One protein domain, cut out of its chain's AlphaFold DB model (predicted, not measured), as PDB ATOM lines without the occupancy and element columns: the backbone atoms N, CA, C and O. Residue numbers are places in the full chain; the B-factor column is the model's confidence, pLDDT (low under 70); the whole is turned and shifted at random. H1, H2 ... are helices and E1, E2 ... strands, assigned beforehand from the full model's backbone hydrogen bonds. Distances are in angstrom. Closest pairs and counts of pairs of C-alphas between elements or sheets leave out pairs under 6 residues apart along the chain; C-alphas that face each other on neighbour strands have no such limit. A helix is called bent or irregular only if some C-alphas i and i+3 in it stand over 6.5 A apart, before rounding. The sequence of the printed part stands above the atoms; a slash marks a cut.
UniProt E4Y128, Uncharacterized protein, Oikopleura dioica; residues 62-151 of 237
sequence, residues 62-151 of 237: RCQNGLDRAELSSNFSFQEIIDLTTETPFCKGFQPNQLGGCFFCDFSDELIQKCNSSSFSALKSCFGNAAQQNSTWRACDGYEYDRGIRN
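Overview. This is residues 62 to 151 of the 237 residues of an uncharacterized protein of Oikopleura dioica (UniProt E4Y128). A small two-stranded ribbon, E1 and E2, stands beside two loose groups of short helices. H1, H2 and H3 follow one another in a bow, with H1 and H3 reaching E1, while H4, H5 and H6 make a loose triangle on one side; E3 lies away on the other side, paired briefly with residues 62 to 63. The printed part has 90 residues with six named helices and three named strands, in the order H1, H2, H3, E1, H4, H5, H6, E2, E3, and its class is mixed, helices and strands. The sheet E1 - E2 is antiparallel. The whole is compact, with a radius of gyration of the C-alphas of 12.9 A and spans of 35 by 31 by 18 A.

Along the chain. E1 is residues 103 to 106, 9.1 A long, beginning at C-alpha 103 at (556.017, 286.733, 407.325). E2 is residues 136 to 139, 10.0 A. H3, the longest helix, is residues 78 to 85, 11.1 A. H1 is residues 66 to 69, its first C-alpha at (565.434, 296.542, 407.073). H2 is residues 72 to 75, neither bent nor irregular, but only just: C-alphas 72 and 75 are 6.0 A apart. H4 is residues 109 to 114, 8.7 A; H5 is residues 120 to 126, 9.8 A; H6 is residues 129 to 134, 9.0 A. E3, residues 143 to 145, ends at C-alpha 145 at (550.800, 299.850, 401.640).

Arrangement. E1 and E2 are antiparallel neighbours, with N 106 and O 136 at 3.0 A and N 104 and O 138 at 3.1 A, within hydrogen-bond range. The closest C-alphas of H3 and E1, those of Thr 85 and Cys 105, are 6.0 A apart. H3 and H5 are close but not clearly touching, with Leu 84 and Lys 124 the closest C-alphas at 6.4 A; they run the same way at a shallow tilt of 10 degrees. H1 and H4 only just touch, with 3 pairs of C-alphas within 8 A, the closest Gly 66 and Asp 109 at 6.5 A. H2 is close but not clearly touching to H1, the closest C-alphas being Leu 67 and Ser 73 at 5.7 A. H4 and H6 are close but not clearly touching, the closest C-alphas being Leu 111 and Ala 131 at 7.7 A. E3 pairs with no named strand. In H3, H4 and H5 every O i to N i+4 pair is within hydrogen-bond range, in H6 1 of 2, and H1 and H2 are too short for such a pair.

Size, cuts and confidence. The C-alphas of Ala 130 and Arg 150, the two farthest apart, are 37.2 A apart. The printed part has no cut. The link from H3 to E1, residues 86 to 102, is long; the other links are tight. The mean pLDDT of the printed part is 76.2, and residues 73 to 74, 85 to 90 and 92 to 101 are under 70.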
ATOM      1  N   ARG A  62     553.069 295.174 401.834       85.12
ATOM      2  CA  ARG A  62     554.278 294.441 402.178       85.12
ATOM      3  C   ARG A  62     554.639 294.720 403.623       85.12
ATOM      4  O   ARG A  62     554.170 295.688 404.222       85.12
ATOM      5  N   CYS A  63     555.496 293.883 404.174       85.19
ATOM      6  CA  CYS A  63     556.011 294.099 405.512       85.19
ATOM      7  C   CYS A  63     557.137 295.129 405.480       85.19
ATOM      8  O   CYS A  63     557.964 295.111 404.565       85.19
ATOM      9  N   GLN A  64     557.157 296.014 406.473       84.12
ATOM     10  CA  GLN A  64     558.284 296.916 406.671       84.12
ATOM     11  C   GLN A  64     559.519 296.090 407.013       84.12
ATOM     12  O   GLN A  64     559.502 295.268 407.931       84.12
ATOM     13  N   ASN A  65     560.583 296.302 406.250       78.69
ATOM     14  CA  ASN A  65     561.808 295.518 406.345       78.69
ATOM     15  C   ASN A  65     563.015 296.408 406.692       78.69
ATOM     16  O   ASN A  65     562.916 297.631 406.812       78.69
ATOM     17  N   GLY A  66     564.193 295.796 406.847       79.25
ATOM     18  CA  GLY A  66     565.434 296.542 407.073       79.25
ATOM     19  C   GLY A  66     565.794 297.522 405.944       79.25
ATOM     20  O   GLY A  66     566.446 298.527 406.210       79.25
ATOM     21  N   LEU A  67     565.340 297.285 404.705       78.56
ATOM     22  CA  LEU A  67     565.596 298.179 403.568       78.56
ATOM     23  C   LEU A  67     564.779 299.473 403.681       78.56
ATOM     24  O   LEU A  67     565.272 300.531 403.291       78.56
ATOM     25  N   ASP A  68     563.567 299.397 404.239       78.38
ATOM     26  CA  ASP A  68     562.741 300.564 404.556       78.38
ATOM     27  C   ASP A  68     563.367 301.402 405.679       78.38
ATOM     28  O   ASP A  68     563.380 302.629 405.601       78.38
ATOM     29  N   ARG A  69     563.964 300.754 406.689       74.75
ATOM     30  CA  ARG A  69     564.704 301.450 407.761       74.75
ATOM     31  C   ARG A  69     565.988 302.114 407.272       74.75
ATOM     32  O   ARG A  69     566.390 303.134 407.819       74.75
ATOM     33  N   ALA A  70     566.632 301.530 406.266       73.50
ATOM     34  CA  ALA A  70     567.849 302.058 405.657       73.50
ATOM     35  C   ALA A  70     567.579 303.118 404.568       73.50
ATOM     36  O   ALA A  70     568.517 303.502 403.875       73.50
ATOM     37  N   GLU A  71     566.318 303.537 404.375       73.44
ATOM     38  CA  GLU A  71     565.854 304.441 403.304       73.44
ATOM     39  C   GLU A  71     566.222 303.988 401.880       73.44
ATOM     40  O   GLU A  71     566.052 304.719 400.907       73.44
ATOM     41  N   LEU A  72     566.677 302.745 401.707       72.00
ATOM     42  CA  LEU A  72     567.003 302.210 400.391       72.00
ATOM     43  C   LEU A  72     565.728 301.959 399.575       72.00
ATOM     44  O   LEU A  72     565.758 301.953 398.345       72.00
ATOM     45  N   SER A  73     564.595 301.799 400.264       65.19
ATOM     46  CA  SER A  73     563.295 301.562 399.652       65.19
ATOM     47  C   SER A  73     562.713 302.752 398.888       65.19
ATOM     48  O   SER A  73     561.854 302.536 398.038       65.19
ATOM     49  N   SER A  74     563.173 303.986 399.121       69.06
ATOM     50  CA  SER A  74     562.656 305.163 398.404       69.06
ATOM     51  C   SER A  74     563.133 305.250 396.953       69.06
ATOM     52  O   SER A  74     562.528 305.957 396.150       69.06
ATOM     53  N   ASN A  75     564.219 304.549 396.615       76.69
ATOM     54  CA  ASN A  75     564.801 304.545 395.270       76.69
ATOM     55  C   ASN A  75     564.155 303.516 394.334       76.69
ATOM     56  O   ASN A  75     564.353 303.593 393.122       76.69
ATOM     57  N   PHE A  76     563.409 302.555 394.884       76.81
ATOM     58  CA  PHE A  76     562.849 301.429 394.143       76.81
ATOM     59  C   PHE A  76     561.325 301.439 394.177       76.81
ATOM     60  O   PHE A  76     560.693 301.955 395.102       76.81
ATOM     61  N   SER A  77     560.719 300.852 393.150       82.62
ATOM     62  CA  SER A  77     559.272 300.691 393.097       82.62
ATOM     63  C   SER A  77     558.785 299.694 394.151       82.62
ATOM     64  O   SER A  77     559.512 298.821 394.633       82.62
ATOM     65  N   PHE A  78     557.507 299.810 394.506       82.06
ATOM     66  CA  PHE A  78     556.890 298.938 395.498       82.06
ATOM     67  C   PHE A  78     557.004 297.446 395.135       82.06
ATOM     68  O   PHE A  78     557.310 296.634 396.008       82.06
ATOM     69  N   GLN A  79     556.823 297.119 393.850       81.81
ATOM     70  CA  GLN A  79     556.890 295.755 393.313       81.81
ATOM     71  C   GLN A  79     558.308 295.183 393.330       81.81
ATOM     72  O   GLN A  79     558.500 294.044 393.734       81.81
ATOM     73  N   GLU A  80     559.321 295.985 392.993       81.50
ATOM     74  CA  GLU A  80     560.722 295.545 393.047       81.50
ATOM     75  C   GLU A  80     561.121 295.098 394.462       81.50
ATOM     76  O   GLU A  80     561.798 294.092 394.652       81.50
ATOM     77  N   ILE A  81     560.659 295.805 395.489       80.75
ATOM     78  CA  ILE A  81     560.977 295.465 396.884       80.75
ATOM     79  C   ILE A  81     560.187 294.245 397.370       80.75
ATOM     80  O   ILE A  81     560.693 293.466 398.183       80.75
ATOM     81  N   ILE A  82     558.967 294.055 396.868       79.19
ATOM     82  CA  ILE A  82     558.213 292.819 397.091       79.19
ATOM     83  C   ILE A  82     558.991 291.637 396.515       79.19
ATOM     84  O   ILE A  82     559.316 290.722 397.267       79.19
ATOM     85  N   ASP A  83     559.412 291.705 395.251       80.06
ATOM     86  CA  ASP A  83     560.180 290.638 394.593       80.06
ATOM     87  C   ASP A  83     561.451 290.249 395.366       80.06
ATOM     88  O   ASP A  83     561.877 289.094 395.347       80.06
ATOM     89  N   LEU A  84     562.064 291.198 396.077       75.25
ATOM     90  CA  LEU A  84     563.248 290.956 396.907       75.25
ATOM     91  C   LEU A  84     562.945 290.226 398.223       75.25
ATOM     92  O   LEU A  84     563.850 289.627 398.805       75.25
ATOM     93  N   THR A  85     561.708 290.291 398.717       68.75
ATOM     94  CA  THR A  85     561.345 289.842 400.070       68.75
ATOM     95  C   THR A  85     560.358 288.681 400.122       68.75
ATOM     96  O   THR A  85     560.383 287.936 401.104       68.75
ATOM     97  N   THR A  86     559.518 288.480 399.101       58.31
ATOM     98  CA  THR A  86     558.389 287.531 399.169       58.31
ATOM     99  C   THR A  86     558.583 286.201 398.435       58.31
ATOM    100  O   THR A  86     557.763 285.306 398.613       58.31
ATOM    101  N   GLU A  87     559.666 285.995 397.679       51.25
ATOM    102  CA  GLU A  87     559.869 284.761 396.887       51.25
ATOM    103  C   GLU A  87     561.059 283.901 397.339       51.25
ATOM    104  O   GLU A  87     561.904 283.511 396.533       51.25
ATOM    105  N   THR A  88     561.195 283.609 398.636       55.56
ATOM    106  CA  THR A  88     562.414 282.929 399.107       55.56
ATOM    107  C   THR A  88     562.118 281.758 400.056       55.56
ATOM    108  O   THR A  88     562.084 281.911 401.276       55.56
ATOM    109  N   PRO A  89     561.947 280.527 399.523       60.06
ATOM    110  CA  PRO A  89     561.796 279.314 400.339       60.06
ATOM    111  C   PRO A  89     563.084 278.934 401.098       60.06
ATOM    112  O   PRO A  89     563.115 277.942 401.820       60.06
ATOM    113  N   PHE A  90     564.162 279.698 400.910       66.62
ATOM    114  CA  PHE A  90     565.508 279.393 401.387       66.62
ATOM    115  C   PHE A  90     565.855 280.025 402.734       66.62
ATOM    116  O   PHE A  90     566.942 279.770 403.252       66.62
ATOM    117  N   CYS A  91     564.968 280.839 403.303       74.44
ATOM    118  CA  CYS A  91     565.247 281.500 404.567       74.44
ATOM    119  C   CYS A  91     565.160 280.546 405.757       74.44
ATOM    120  O   CYS A  91     564.350 279.612 405.808       74.44
ATOM    121  N   LYS A  92     566.008 280.793 406.755       66.06
ATOM    122  CA  LYS A  92     566.136 279.921 407.917       66.06
ATOM    123  C   LYS A  92     564.862 279.969 408.763       66.06
ATOM    124  O   LYS A  92     564.428 281.038 409.187       66.06
ATOM    125  N   GLY A  93     564.296 278.792 409.039       63.91
ATOM    126  CA  GLY A  93     563.065 278.651 409.822       63.91
ATOM    127  C   GLY A  93     561.773 278.681 409.001       63.91
ATOM    128  O   GLY A  93     560.704 278.781 409.596       63.91
ATOM    129  N   PHE A  94     561.850 278.563 407.669       65.00
ATOM    130  CA  PHE A  94     560.668 278.454 406.816       65.00
ATOM    131  C   PHE A  94     559.806 277.243 407.203       65.00
ATOM    132  O   PHE A  94     560.222 276.090 407.058       65.00
ATOM    133  N   GLN A  95     558.592 277.505 407.687       61.53
ATOM    134  CA  GLN A  95     557.583 276.486 407.950       61.53
ATOM    135  C   GLN A  95     556.353 276.768 407.078       61.53
ATOM    136  O   GLN A  95     555.647 277.738 407.334       61.53
ATOM    137  N   PRO A  96     556.056 275.930 406.068       56.94
ATOM    138  CA  PRO A  96     555.003 276.215 405.090       56.94
ATOM    139  C   PRO A  96     553.570 276.116 405.645       56.94
ATOM    140  O   PRO A  96     552.645 276.596 405.005       56.94
ATOM    141  N   ASN A  97     553.370 275.498 406.816       54.94
ATOM    142  CA  ASN A  97     552.041 275.078 407.290       54.94
ATOM    143  C   ASN A  97     551.671 275.563 408.698       54.94
ATOM    144  O   ASN A  97     550.680 275.102 409.264       54.94
ATOM    145  N   GLN A  98     552.448 276.462 409.292       52.88
ATOM    146  CA  GLN A  98     552.070 277.090 410.552       52.88
ATOM    147  C   GLN A  98     552.028 278.593 410.345       52.88
ATOM    148  O   GLN A  98     552.841 279.136 409.613       52.88
ATOM    149  N   LEU A  99     551.098 279.231 411.045       52.75
ATOM    150  CA  LEU A  99     550.893 280.669 411.144       52.75
ATOM    151  C   LEU A  99     549.995 281.263 410.048       52.75
ATOM    152  O   LEU A  99     550.419 281.605 408.951       52.75
ATOM    153  N   GLY A 100     548.727 281.477 410.411       57.94
ATOM    154  CA  GLY A 100     547.816 282.379 409.704       57.94
ATOM    155  C   GLY A 100     548.222 283.843 409.895       57.94
ATOM    156  O   GLY A 100     547.451 284.617 410.441       57.94
ATOM    157  N   GLY A 101     549.447 284.202 409.511       66.25
ATOM    158  CA  GLY A 101     550.032 285.536 409.644       66.25
ATOM    159  C   GLY A 101     550.939 285.853 408.455       66.25
ATOM    160  O   GLY A 101     551.216 284.979 407.636       66.25
ATOM    161  N   CYS A 102     551.379 287.106 408.328       77.12
ATOM    162  CA  CYS A 102     552.326 287.487 407.285       77.12
ATOM    163  C   CYS A 102     553.731 287.453 407.842       77.12
ATOM    164  O   CYS A 102     553.989 287.903 408.962       77.12
ATOM    165  N   PHE A 103     554.620 286.929 407.015       77.25
ATOM    166  CA  PHE A 103     556.017 286.733 407.325       77.25
ATOM    167  C   PHE A 103     556.845 287.234 406.162       77.25
ATOM    168  O   PHE A 103     556.402 287.227 405.011       77.25
ATOM    169  N   PHE A 104     558.056 287.654 406.481       80.81
ATOM    170  CA  PHE A 104     559.044 288.056 405.502       80.81
ATOM    171  C   PHE A 104     560.422 287.581 405.957       80.81
ATOM    172  O   PHE A 104     560.641 287.260 407.132       80.81
ATOM    173  N   CYS A 105     561.355 287.527 405.012       79.81
ATOM    174  CA  CYS A 105     562.747 287.265 405.334       79.81
ATOM    175  C   CYS A 105     563.431 288.552 405.787       79.81
ATOM    176  O   CYS A 105     563.559 289.506 405.018       79.81
ATOM    177  N   ASP A 106     563.874 288.565 407.041       82.56
ATOM    178  CA  ASP A 106     564.577 289.698 407.634       82.56
ATOM    179  C   ASP A 106     566.081 289.571 407.361       82.56
ATOM    180  O   ASP A 106     566.740 288.635 407.828       82.56
ATOM    181  N   PHE A 107     566.619 290.495 406.566       81.81
ATOM    182  CA  PHE A 107     568.045 290.564 406.257       81.81
ATOM    183  C   PHE A 107     568.773 291.392 407.321       81.81
ATOM    184  O   PHE A 107     568.316 292.464 407.702       81.81
ATOM    185  N   SER A 108     569.941 290.924 407.770       81.44
ATOM    186  CA  SER A 108     570.784 291.678 408.708       81.44
ATOM    187  C   SER A 108     571.242 293.009 408.105       81.44
ATOM    188  O   SER A 108     571.649 293.037 406.939       81.44
ATOM    189  N   ASP A 109     571.306 294.066 408.915       81.62
ATOM    190  CA  ASP A 109     571.693 295.415 408.470       81.62
ATOM    191  C   ASP A 109     573.084 295.460 407.798       81.62
ATOM    192  O   ASP A 109     573.305 296.216 406.851       81.62
ATOM    193  N   GLU A 110     574.012 294.585 408.200       80.94
ATOM    194  CA  GLU A 110     575.339 294.456 407.577       80.94
ATOM    195  C   GLU A 110     575.283 294.013 406.105       80.94
ATOM    196  O   GLU A 110     576.081 294.464 405.281       80.94
ATOM    197  N   LEU A 111     574.347 293.122 405.763       80.19
ATOM    198  CA  LEU A 111     574.139 292.678 404.381       80.19
ATOM    199  C   LEU A 111     573.514 293.797 403.553       80.19
ATOM    200  O   LEU A 111     573.918 294.006 402.413       80.19
ATOM    201  N   ILE A 112     572.590 294.557 404.141       80.06
ATOM    202  CA  ILE A 112     571.929 295.683 403.475       80.06
ATOM    203  C   ILE A 112     572.954 296.762 403.112       80.06
ATOM    204  O   ILE A 112     572.962 297.236 401.977       80.06
ATOM    205  N   GLN A 113     573.876 297.095 404.021       81.81
ATOM    206  CA  GLN A 113     574.943 298.054 403.718       81.81
ATOM    207  C   GLN A 113     575.927 297.541 402.662       81.81
ATOM    208  O   GLN A 113     576.329 298.306 401.785       81.81
ATOM    209  N   LYS A 114     576.291 296.252 402.699       84.38
ATOM    210  CA  LYS A 114     577.146 295.638 401.665       84.38
ATOM    211  C   LYS A 114     576.490 295.638 400.285       84.38
ATOM    212  O   LYS A 114     577.186 295.793 399.287       84.38
ATOM    213  N   CYS A 115     575.173 295.471 400.236       80.81
ATOM    214  CA  CYS A 115     574.387 295.405 399.009       80.81
ATOM    215  C   CYS A 115     573.816 296.767 398.573       80.81
ATOM    216  O   CYS A 115     572.931 296.792 397.721       80.81
ATOM    217  N   ASN A 116     574.290 297.893 399.122       83.12
ATOM    218  CA  ASN A 116     573.794 299.215 398.745       83.12
ATOM    219  C   ASN A 116     574.130 299.515 397.273       83.12
ATOM    220  O   ASN A 116     575.271 299.802 396.912       83.12
ATOM    221  N   SER A 117     573.133 299.390 396.404       78.44
ATOM    222  CA  SER A 117     573.247 299.616 394.966       78.44
ATOM    223  C   SER A 117     571.991 300.298 394.451       78.44
ATOM    224  O   SER A 117     570.893 300.013 394.913       78.44
ATOM    225  N   SER A 118     572.152 301.172 393.458       73.81
ATOM    226  CA  SER A 118     571.050 301.879 392.789       73.81
ATOM    227  C   SER A 118     570.381 301.062 391.676       73.81
ATOM    228  O   SER A 118     569.344 301.462 391.158       73.81
ATOM    229  N   SER A 119     570.961 299.921 391.286       83.00
ATOM    230  CA  SER A 119     570.415 299.039 390.251       83.00
ATOM    231  C   SER A 119     569.709 297.832 390.863       83.00
ATOM    232  O   SER A 119     570.316 297.073 391.623       83.00
ATOM    233  N   PHE A 120     568.458 297.603 390.456       81.38
ATOM    234  CA  PHE A 120     567.640 296.487 390.936       81.38
ATOM    235  C   PHE A 120     568.271 295.113 390.654       81.38
ATOM    236  O   PHE A 120     568.272 294.238 391.513       81.38
ATOM    237  N   SER A 121     568.877 294.927 389.476       83.00
ATOM    238  CA  SER A 121     569.507 293.653 389.092       83.00
ATOM    239  C   SER A 121     570.706 293.298 389.983       83.00
ATOM    240  O   SER A 121     570.875 292.144 390.383       83.00
ATOM    241  N   ALA A 122     571.508 294.302 390.355       83.88
ATOM    242  CA  ALA A 122     572.624 294.134 391.287       83.88
ATOM    243  C   ALA A 122     572.131 293.846 392.713       83.88
ATOM    244  O   ALA A 122     572.709 293.023 393.419       83.88
ATOM    245  N   LEU A 123     571.028 294.476 393.118       82.94
ATOM    246  CA  LEU A 123     570.416 294.218 394.415       82.94
ATOM    247  C   LEU A 123     569.858 292.788 394.494       82.94
ATOM    248  O   LEU A 123     570.125 292.065 395.453       82.94
ATOM    249  N   LYS A 124     569.153 292.347 393.446       83.94
ATOM    250  CA  LYS A 124     568.572 291.001 393.337       83.94
ATOM    251  C   LYS A 124     569.636 289.905 393.358       83.94
ATOM    252  O   LYS A 124     569.421 288.865 393.975       83.94
ATOM    253  N   SER A 125     570.786 290.125 392.721       83.38
ATOM    254  CA  SER A 125     571.895 289.164 392.775       83.38
ATOM    255  C   SER A 125     572.567 289.124 394.154       83.38
ATOM    256  O   SER A 125     572.941 288.043 394.611       83.38
ATOM    257  N   CYS A 126     572.655 290.262 394.850       84.19
ATOM    258  CA  CYS A 126     573.215 290.349 396.200       84.19
ATOM    259  C   CYS A 126     572.319 289.673 397.253       84.19
ATOM    260  O   CYS A 126     572.807 288.919 398.095       84.19
ATOM    261  N   PHE A 127     570.998 289.854 397.147       82.56
ATOM    262  CA  PHE A 127     569.988 289.187 397.982       82.56
ATOM    263  C   PHE A 127     569.611 287.774 397.498       82.56
ATOM    264  O   PHE A 127     568.564 287.246 397.876       82.56
ATOM    265  N   GLY A 128     570.453 287.140 396.675       79.69
ATOM    266  CA  GLY A 128     570.228 285.782 396.180       79.69
ATOM    267  C   GLY A 128     570.244 284.702 397.275       79.69
ATOM    268  O   GLY A 128     570.353 284.969 398.473       79.69
ATOM    269  N   ASN A 129     570.191 283.435 396.855       77.81
ATOM    270  CA  ASN A 129     569.985 282.273 397.736       77.81
ATOM    271  C   ASN A 129     570.956 282.186 398.934       77.81
ATOM    272  O   ASN A 129     570.568 281.734 400.007       77.81
ATOM    273  N   ALA A 130     572.212 282.618 398.777       77.12
ATOM    274  CA  ALA A 130     573.208 282.576 399.851       77.12
ATOM    275  C   ALA A 130     572.900 283.569 400.988       77.12
ATOM    276  O   ALA A 130     573.048 283.231 402.161       77.12
ATOM    277  N   ALA A 131     572.433 284.777 400.653       77.38
ATOM    278  CA  ALA A 131     572.016 285.769 401.641       77.38
ATOM    279  C   ALA A 131     570.722 285.341 402.349       77.38
ATOM    280  O   ALA A 131     570.560 285.578 403.544       77.38
ATOM    281  N   GLN A 132     569.836 284.652 401.624       77.06
ATOM    282  CA  GLN A 132     568.580 284.124 402.157       77.06
ATOM    283  C   GLN A 132     568.809 282.995 403.168       77.06
ATOM    284  O   GLN A 132     568.194 282.983 404.221       77.06
ATOM    285  N   GLN A 133     569.755 282.083 402.934       77.00
ATOM    286  CA  GLN A 133     570.058 281.021 403.908       77.00
ATOM    287  C   GLN A 133     570.567 281.549 405.258       77.00
ATOM    288  O   GLN A 133     570.403 280.888 406.286       77.00
ATOM    289  N   ASN A 134     571.180 282.735 405.260       82.19
ATOM    290  CA  ASN A 134     571.627 283.404 406.477       82.19
ATOM    291  C   ASN A 134     570.532 284.278 407.119       82.19
ATOM    292  O   ASN A 134     570.677 284.680 408.272       82.19
ATOM    293  N   SER A 135     569.451 284.583 406.395       77.81
ATOM    294  CA  SER A 135     568.356 285.416 406.889       77.81
ATOM    295  C   SER A 135     567.330 284.597 407.671       77.81
ATOM    296  O   SER A 135     567.175 283.383 407.491       77.81
ATOM    297  N   THR A 136     566.642 285.267 408.593       80.06
ATOM    298  CA  THR A 136     565.676 284.638 409.500       80.06
ATOM    299  C   THR A 136     564.250 284.973 409.103       80.06
ATOM    300  O   THR A 136     563.948 286.116 408.758       80.06
ATOM    301  N   TRP A 137     563.359 283.992 409.220       79.19
ATOM    302  CA  TRP A 137     561.917 284.219 409.147       79.19
ATOM    303  C   TRP A 137     561.424 285.046 410.339       79.19
ATOM    304  O   TRP A 137     561.622 284.642 411.488       79.19
ATOM    305  N   ARG A 138     560.760 286.180 410.076       79.88
ATOM    306  CA  ARG A 138     560.150 287.035 411.110       79.88
ATOM    307  C   ARG A 138     558.704 287.390 410.757       79.88
ATOM    308  O   ARG A 138     558.359 287.555 409.589       79.88
ATOM    309  N   ALA A 139     557.864 287.503 411.787       80.50
ATOM    310  CA  ALA A 139     556.538 288.103 411.679       80.50
ATOM    311  C   ALA A 139     556.642 289.603 411.364       80.50
ATOM    312  O   ALA A 139     557.611 290.263 411.740       80.50
ATOM    313  N   CYS A 140     555.641 290.135 410.673       81.69
ATOM    314  CA  CYS A 140     555.608 291.548 410.318       81.69
ATOM    315  C   CYS A 140     555.208 292.412 411.520       81.69
ATOM    316  O   CYS A 140     554.101 292.277 412.033       81.69
ATOM    317  N   ASP A 141     556.105 293.305 411.939       82.75
ATOM    318  CA  ASP A 141     555.848 294.276 413.014       82.75
ATOM    319  C   ASP A 141     555.113 295.528 412.490       82.75
ATOM    320  O   ASP A 141     554.391 296.195 413.229       82.75
ATOM    321  N   GLY A 142     555.282 295.839 411.201       83.81
ATOM    322  CA  GLY A 142     554.676 296.979 410.521       83.81
ATOM    323  C   GLY A 142     554.471 296.701 409.034       83.81
ATOM    324  O   GLY A 142     555.080 295.788 408.465       83.81
ATOM    325  N   TYR A 143     553.609 297.495 408.403       85.56
ATOM    326  CA  TYR A 143     553.189 297.296 407.019       85.56
ATOM    327  C   TYR A 143     553.333 298.580 406.215       85.56
ATOM    328  O   TYR A 143     552.978 299.658 406.689       85.56
ATOM    329  N   GLU A 144     553.827 298.448 404.987       85.94
ATOM    330  CA  GLU A 144     553.788 299.515 403.992       85.94
ATOM    331  C   GLU A 144     552.789 299.123 402.902       85.94
ATOM    332  O   GLU A 144     552.848 298.030 402.329       85.94
ATOM    333  N   TYR A 145     551.852 300.027 402.634       86.75
ATOM    334  CA  TYR A 145     550.800 299.850 401.640       86.75
ATOM    335  C   TYR A 145     551.183 300.547 400.341       86.75
ATOM    336  O   TYR A 145     551.645 301.691 400.367       86.75
ATOM    337  N   ASP A 146     550.932 299.898 399.205       85.44
ATOM    338  CA  ASP A 146     551.048 300.551 397.908       85.44
ATOM    339  C   ASP A 146     549.940 301.594 397.760       85.44
ATOM    340  O   ASP A 146     548.746 301.284 397.691       85.44
ATOM    341  N   ARG A 147     550.346 302.859 397.708       81.00
ATOM    342  CA  ARG A 147     549.443 303.998 397.521       81.00
ATOM    343  C   ARG A 147     549.559 304.586 396.119       81.00
ATOM    344  O   ARG A 147     549.077 305.694 395.900       81.00
ATOM    345  N   GLY A 148     550.144 303.868 395.158       75.81
ATOM    346  CA  GLY A 148     550.380 304.353 393.793       75.81
ATOM    347  C   GLY A 148     549.125 304.861 393.071       75.81
ATOM    348  O   GLY A 148     549.201 305.816 392.306       75.81
ATOM    349  N   ILE A 149     547.949 304.297 393.374       73.81
ATOM    350  CA  ILE A 149     546.661 304.721 392.790       73.81
ATOM    351  C   ILE A 149     546.208 306.095 393.330       73.81
ATOM    352  O   ILE A 149     545.554 306.864 392.624       73.81
ATOM    353  N   ARG A 150     546.547 306.421 394.583       73.62
ATOM    354  CA  ARG A 150     546.194 307.677 395.269       73.62
ATOM    355  C   ARG A 150     547.347 308.126 396.167       73.62
ATOM    356  O   ARG A 150     547.280 308.038 397.388       73.62
ATOM    357  N   ASN A 151     548.419 308.622 395.570       75.62
ATOM    358  CA  ASN A 151     549.598 309.070 396.315       75.62
ATOM    359  C   ASN A 151     549.419 310.462 396.951       75.62
ATOM    360  O   ASN A 151     549.991 310.726 398.003       75.62
TER     361      ASN A 151